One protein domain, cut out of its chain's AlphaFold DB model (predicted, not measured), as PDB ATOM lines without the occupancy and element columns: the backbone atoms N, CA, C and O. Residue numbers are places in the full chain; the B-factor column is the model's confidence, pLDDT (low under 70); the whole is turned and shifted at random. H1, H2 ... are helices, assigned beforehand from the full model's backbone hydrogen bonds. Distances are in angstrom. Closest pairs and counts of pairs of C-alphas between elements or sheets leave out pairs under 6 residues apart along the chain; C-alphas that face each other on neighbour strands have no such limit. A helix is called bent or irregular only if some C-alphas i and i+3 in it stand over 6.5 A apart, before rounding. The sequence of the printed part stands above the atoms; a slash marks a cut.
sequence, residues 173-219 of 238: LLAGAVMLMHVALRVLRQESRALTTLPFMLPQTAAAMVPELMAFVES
ATOM      1  N   LEU A 173     -41.854 -25.398 -13.120       97.81
ATOM      2  CA  LEU A 173     -40.652 -26.234 -13.120       97.81
ATOM      3  C   LEU A 173     -39.825 -26.017 -11.845       97.81
ATOM      4  O   LEU A 173     -39.461 -26.986 -11.179       97.81
ATOM      5  N   LEU A 174     -39.583 -24.760 -11.459       97.50
ATOM      6  CA  LEU A 174     -38.864 -24.422 -10.227       97.50
ATOM      7  C   LEU A 174     -39.587 -24.942  -8.980       97.50
ATOM      8  O   LEU A 174     -38.956 -25.548  -8.114       97.50
ATOM      9  N   ALA A 175     -40.908 -24.766  -8.898       97.19
ATOM     10  CA  ALA A 175     -41.703 -25.292  -7.791       97.19
ATOM     11  C   ALA A 175     -41.622 -26.829  -7.709       97.19
ATOM     12  O   ALA A 175     -41.448 -27.384  -6.621       97.19
ATOM     13  N   GLY A 176     -41.680 -27.513  -8.856       97.06
ATOM     14  CA  GLY A 176     -41.497 -28.962  -8.950       97.06
ATOM     15  C   GLY A 176     -40.112 -29.415  -8.482       97.06
ATOM     16  O   GLY A 176     -40.008 -30.352  -7.692       97.06
ATOM     17  N   ALA A 177     -39.053 -28.714  -8.894       96.25
ATOM     18  CA  ALA A 177     -37.684 -29.005  -8.471       96.25
ATOM     19  C   ALA A 177     -37.497 -28.836  -6.952       96.25
ATOM     20  O   ALA A 177     -36.915 -29.708  -6.304       96.25
ATOM     21  N   VAL A 178     -38.043 -27.766  -6.362       97.19
ATOM     22  CA  VAL A 178     -38.004 -27.533  -4.906       97.19
ATOM     23  C   VAL A 178     -38.754 -28.631  -4.148       97.19
ATOM     24  O   VAL A 178     -38.246 -29.147  -3.151       97.19
ATOM     25  N   MET A 179     -39.932 -29.040  -4.631       96.62
ATOM     26  CA  MET A 179     -40.690 -30.152  -4.046       96.62
ATOM     27  C   MET A 179     -39.908 -31.470  -4.091       96.62
ATOM     28  O   MET A 179     -39.799 -32.150  -3.070       96.62
ATOM     29  N   LEU A 180     -39.314 -31.812  -5.239       94.88
ATOM     30  CA  LEU A 180     -38.491 -33.016  -5.386       94.88
ATOM     31  C   LEU A 180     -37.273 -32.987  -4.461       94.88
ATOM     32  O   LEU A 180     -36.997 -33.977  -3.787       94.88
ATOM     33  N   MET A 181     -36.583 -31.847  -4.370       95.81
ATOM     34  CA  MET A 181     -35.448 -31.677  -3.465       95.81
ATOM     35  C   MET A 181     -35.869 -31.876  -2.004       95.81
ATOM     36  O   MET A 181     -35.181 -32.565  -1.250       95.81
ATOM     37  N   HIS A 182     -37.026 -31.345  -1.598       95.38
ATOM     38  CA  HIS A 182     -37.564 -31.563  -0.257       95.38
ATOM     39  C   HIS A 182     -37.880 -33.033   0.033       95.38
ATOM     40  O   HIS A 182     -37.587 -33.506   1.135       95.38
ATOM     41  N   VAL A 183     -38.456 -33.757  -0.928       95.31
ATOM     42  CA  VAL A 183     -38.738 -35.193  -0.792       95.31
ATOM     43  C   VAL A 183     -37.439 -35.993  -0.715       95.31
ATOM     44  O   VAL A 183     -37.271 -36.774   0.221       95.31
ATOM     45  N   ALA A 184     -36.486 -35.746  -1.616       91.56
ATOM     46  CA  ALA A 184     -35.189 -36.420  -1.630       91.56
ATOM     47  C   ALA A 184     -34.426 -36.213  -0.313       91.56
ATOM     48  O   ALA A 184     -33.953 -37.172   0.289       91.56
ATOM     49  N   LEU A 185     -34.386 -34.978   0.204       93.12
ATOM     50  CA  LEU A 185     -33.767 -34.683   1.498       93.12
ATOM     51  C   LEU A 185     -34.472 -35.387   2.665       93.12
ATOM     52  O   LEU A 185     -33.814 -35.751   3.640       93.12
ATOM     53  N   ARG A 186     -35.795 -35.583   2.607       93.12
ATOM     54  CA  ARG A 186     -36.524 -36.343   3.636       93.12
ATOM     55  C   ARG A 186     -36.170 -37.825   3.602       93.12
ATOM     56  O   ARG A 186     -35.925 -38.379   4.670       93.12
ATOM     57  N   VAL A 187     -36.108 -38.427   2.416       91.06
ATOM     58  CA  VAL A 187     -35.720 -39.838   2.246       91.06
ATOM     59  C   VAL A 187     -34.284 -40.047   2.716       91.06
ATOM     60  O   VAL A 187     -34.052 -40.862   3.604       91.06
ATOM     61  N   LEU A 188     -33.346 -39.211   2.258       88.31
ATOM     62  CA  LEU A 188     -31.948 -39.267   2.693       88.31
ATOM     63  C   LEU A 188     -31.803 -39.103   4.212       88.31
ATOM     64  O   LEU A 188     -30.988 -39.783   4.823       88.31
ATOM     65  N   ARG A 189     -32.611 -38.246   4.854       89.50
ATOM     66  CA  ARG A 189     -32.624 -38.108   6.323       89.50
ATOM     67  C   ARG A 189     -33.180 -39.337   7.045       89.50
ATOM     68  O   ARG A 189     -32.786 -39.595   8.180       89.50
ATOM     69  N   GLN A 190     -34.137 -40.047   6.452       88.06
ATOM     70  CA  GLN A 190     -34.665 -41.287   7.024       88.06
ATOM     71  C   GLN A 190     -33.629 -42.408   6.912       88.06
ATOM     72  O   GLN A 190     -33.346 -43.072   7.909       88.06
ATOM     73  N   GLU A 191     -33.004 -42.547   5.744       85.62
ATOM     74  CA  GLU A 191     -31.938 -43.521   5.510       85.62
ATOM     75  C   GLU A 191     -30.699 -43.224   6.361       85.62
ATOM     76  O   GLU A 191     -30.149 -44.133   6.982       85.62
ATOM     77  N   SER A 192     -30.305 -41.952   6.497       81.06
ATOM     78  CA  SER A 192     -29.177 -41.569   7.351       81.06
ATOM     79  C   SER A 192     -29.437 -41.914   8.816       81.06
ATOM     80  O   SER A 192     -28.539 -42.394   9.500       81.06
ATOM     81  N   ARG A 193     -30.668 -41.713   9.313       80.25
ATOM     82  CA  ARG A 193     -31.043 -42.106  10.681       80.25
ATOM     83  C   ARG A 193     -30.944 -43.617  10.870       80.25
ATOM     84  O   ARG A 193     -30.342 -44.045  11.851       80.25
ATOM     85  N   ALA A 194     -31.461 -44.400   9.923       76.25
ATOM     86  CA  ALA A 194     -31.367 -45.858   9.959       76.25
ATOM     87  C   ALA A 194     -29.902 -46.340   9.984       76.25
ATOM     88  O   ALA A 194     -29.542 -47.176  10.815       76.25
ATOM     89  N   LEU A 195     -29.039 -45.746   9.151       74.06
ATOM     90  CA  LEU A 195     -27.599 -46.027   9.123       74.06
ATOM     91  C   LEU A 195     -26.901 -45.662  10.440       74.06
ATOM     92  O   LEU A 195     -26.105 -46.449  10.942       74.06
ATOM     93  N   THR A 196     -27.228 -44.519  11.050       77.12
ATOM     94  CA  THR A 196     -26.623 -44.123  12.338       77.12
ATOM     95  C   THR A 196     -27.040 -45.010  13.515       77.12
ATOM     96  O   THR A 196     -26.291 -45.130  14.479       77.12
ATOM     97  N   THR A 197     -28.208 -45.658  13.455       73.88
ATOM     98  CA  THR A 197     -28.683 -46.566  14.516       73.88
ATOM     99  C   THR A 197     -28.169 -48.001  14.382       73.88
ATOM    100  O   THR A 197     -28.163 -48.745  15.358       73.88
ATOM    101  N   LEU A 198     -27.703 -48.382  13.192       69.62
ATOM    102  CA  LEU A 198     -27.189 -49.715  12.867       69.62
ATOM    103  C   LEU A 198     -26.010 -50.183  13.760       69.62
ATOM    104  O   LEU A 198     -26.074 -51.313  14.247       69.62
ATOM    105  N   PRO A 199     -24.984 -49.361  14.076       66.88
ATOM    106  CA  PRO A 199     -23.894 -49.783  14.965       66.88
ATOM    107  C   PRO A 199     -24.342 -50.037  16.411       66.88
ATOM    108  O   PRO A 199     -23.727 -50.842  17.101       66.88
ATOM    109  N   PHE A 200     -25.435 -49.414  16.863       67.94
ATOM    110  CA  PHE A 200     -25.983 -49.644  18.205       67.94
ATOM    111  C   PHE A 200     -26.821 -50.926  18.308       67.94
ATOM    112  O   PHE A 200     -27.090 -51.384  19.416       67.94
ATOM    113  N   MET A 201     -27.233 -51.511  17.178       67.12
ATOM    114  CA  MET A 201     -27.959 -52.787  17.140       67.12
ATOM    115  C   MET A 201     -27.051 -54.004  16.922       67.12
ATOM    116  O   MET A 201     -27.502 -55.136  17.092       67.12
ATOM    117  N   LEU A 202     -25.777 -53.800  16.572       64.62
ATOM    118  CA  LEU A 202     -24.808 -54.887  16.472       64.62
ATOM    119  C   LEU A 202     -24.329 -55.287  17.882       64.62
ATOM    120  O   LEU A 202     -23.861 -54.431  18.636       64.62
ATOM    121  N   PRO A 203     -24.424 -56.573  18.272       69.75
ATOM    122  CA  PRO A 203     -23.928 -57.028  19.564       69.75
ATOM    123  C   PRO A 203     -22.416 -56.781  19.661       69.75
ATOM    124  O   PRO A 203     -21.669 -57.071  18.725       69.75
ATOM    125  N   GLN A 204     -21.960 -56.267  20.809       64.69
ATOM    126  CA  GLN A 204     -20.564 -55.853  21.052       64.69
ATOM    127  C   GLN A 204     -19.531 -56.953  20.736       64.69
ATOM    128  O   GLN A 204     -18.383 -56.659  20.412       64.69
ATOM    129  N   THR A 205     -19.947 -58.221  20.776       66.88
ATOM    130  CA  THR A 205     -19.122 -59.387  20.444       66.88
ATOM    131  C   THR A 205     -18.782 -59.499  18.954       66.88
ATOM    132  O   THR A 205     -17.719 -60.015  18.624       66.88
ATOM    133  N   ALA A 206     -19.631 -58.993  18.053       60.41
ATOM    134  CA  ALA A 206     -19.380 -58.989  16.610       60.41
ATOM    135  C   ALA A 206     -18.500 -57.802  16.173       60.41
ATOM    136  O   ALA A 206     -17.689 -57.936  15.259       60.41
ATOM    137  N   ALA A 207     -18.607 -56.658  16.859       56.88
ATOM    138  CA  ALA A 207     -17.824 -55.456  16.555       56.88
ATOM    139  C   ALA A 207     -16.318 -55.627  16.835       56.88
ATOM    140  O   ALA A 207     -15.491 -55.010  16.170       56.88
ATOM    141  N   ALA A 208     -15.949 -56.502  17.775       61.16
ATOM    142  CA  ALA A 208     -14.551 -56.794  18.090       61.16
ATOM    143  C   ALA A 208     -13.832 -57.637  17.016       61.16
ATOM    144  O   ALA A 208     -12.604 -57.696  17.019       61.16
ATOM    145  N   MET A 209     -14.563 -58.296  16.107       61.31
ATOM    146  CA  MET A 209     -13.967 -59.191  15.104       61.31
ATOM    147  C   MET A 209     -13.542 -58.490  13.806       61.31
ATOM    148  O   MET A 209     -12.813 -59.090  13.021       61.31
ATOM    149  N   VAL A 210     -13.958 -57.240  13.566       67.25
ATOM    150  CA  VAL A 210     -13.641 -56.512  12.323       67.25
ATOM    151  C   VAL A 210     -13.196 -55.078  12.654       67.25
ATOM    152  O   VAL A 210     -14.040 -54.190  12.782       67.25
ATOM    153  N   PRO A 211     -11.881 -54.817  12.794       64.88
ATOM    154  CA  PRO A 211     -11.365 -53.499  13.184       64.88
ATOM    155  C   PRO A 211     -11.657 -52.401  12.147       64.88
ATOM    156  O   PRO A 211     -11.768 -51.230  12.504       64.88
ATOM    157  N   GLU A 212     -11.866 -52.770  10.881       63.78
ATOM    158  CA  GLU A 212     -12.236 -51.821   9.822       63.78
ATOM    159  C   GLU A 212     -13.625 -51.207  10.030       63.78
ATOM    160  O   GLU A 212     -13.868 -50.068   9.636       63.78
ATOM    161  N   LEU A 213     -14.525 -51.914  10.721       60.06
ATOM    162  CA  LEU A 213     -15.865 -51.412  11.007       60.06
ATOM    163  C   LEU A 213     -15.827 -50.267  12.031       60.06
ATOM    164  O   LEU A 213     -16.578 -49.303  11.906       60.06
ATOM    165  N   MET A 214     -14.918 -50.339  13.010       61.44
ATOM    166  CA  MET A 214     -14.686 -49.270  13.990       61.44
ATOM    167  C   MET A 214     -14.095 -48.021  13.329       61.44
ATOM    168  O   MET A 214     -14.603 -46.925  13.555       61.44
ATOM    169  N   ALA A 215     -13.108 -48.179  12.440       66.19
ATOM    170  CA  ALA A 215     -12.539 -47.061  11.680       66.19
ATOM    171  C   ALA A 215     -13.568 -46.409  10.728       66.19
ATOM    172  O   ALA A 215     -13.585 -45.189  10.531       66.19
ATOM    173  N   PHE A 216     -14.480 -47.206  10.167       62.38
ATOM    174  CA  PHE A 216     -15.571 -46.710   9.327       62.38
ATOM    175  C   PHE A 216     -16.621 -45.914  10.123       62.38
ATOM    176  O   PHE A 216     -17.102 -44.876   9.662       62.38
ATOM    177  N   VAL A 217     -16.946 -46.366  11.339       66.44
ATOM    178  CA  VAL A 217     -17.853 -45.666  12.265       66.44
ATOM    179  C   VAL A 217     -17.225 -44.370  12.783       66.44
ATOM    180  O   VAL A 217     -17.895 -43.339  12.815       66.44
ATOM    181  N   GLU A 218     -15.937 -44.388  13.126       66.94
ATOM    182  CA  GLU A 218     -15.211 -43.220  13.639       66.94
ATOM    183  C   GLU A 218     -14.991 -42.142  12.560       66.94
ATOM    184  O   GLU A 218     -15.040 -40.949  12.850       66.94
ATOM    185  N   SER A 219     -14.854 -42.541  11.290       67.19
ATOM    186  CA  SER A 219     -14.768 -41.609  10.152       67.19
ATOM    187  C   SER A 219     -16.123 -41.097   9.639       67.19
ATOM    188  O   SER A 219     -16.166 -40.338   8.666       67.19
TER     189      SER A 219
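AT A GLANCE: This is residues 173 to 219 of the 238 residues of an uncharacterized protein of Catenaria anguillulae PL171 (UniProt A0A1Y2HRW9). Look first for one long helix, H1, whose residues 173 to 195 stand as a free arm; after its last residue, 201, the backbone turns through the tiny H2 and folds back as the short H3, making a small, loose hook. H1 makes the length, and residues 173 to 195 of it stick out with nothing beside them. The printed part has 47 residues with three named helices in the order H1, H2, H3 and no named strand; the class is all helix. The whole is extended, with a radius of gyration of the C-alphas of 16.6 A and spans of 51 by 18 by 10 A.

HOW THE PARTS SIT: Start with H1, residues 173 to 201, which touches no helix. It is irregular, but only just: C-alphas 196 and 199 are 6.8 A apart, and its line is a rough one. H3, residues 211 to 218, is close to H1 but not clearly touching; their closest C-alphas, those of Pro 199 and Val 217, are 7.8 A apart. These two helices run opposite ways at a steep tilt of 47 degrees. H2, residues 204 to 207, is only just apart from H1, at 8.5 A. H2 and H3 are close but not clearly touching, with the closest C-alphas, those of Ala 207 and Leu 213, 7.1 A apart. In H3 every O i to N i+4 pair is within hydrogen-bond range, in H1 23 of 25 are, and H2 is too short for such a pair.

IN THESE COORDINATES: Find C-alpha 173 at (-40.652, -26.234, -13.120); from there H1 runs 42.2 A to C-alpha 201 at (-27.959, -52.787, 17.140). H2 spans 5.3 A from Gln 204 to Ala 207. H3 runs 11.0 A from Pro 211 to C-alpha 218 at (-15.211, -43.220, 13.639).

THE WHOLE: The two C-alphas farthest apart, those of Leu 173 and Thr 205, are 51.9 A apart. The printed part has no cut, and both links are tight. Check the B-factor column: pLDDT is under 70 at residues 198 to 219, and the mean of the printed part is 78.0.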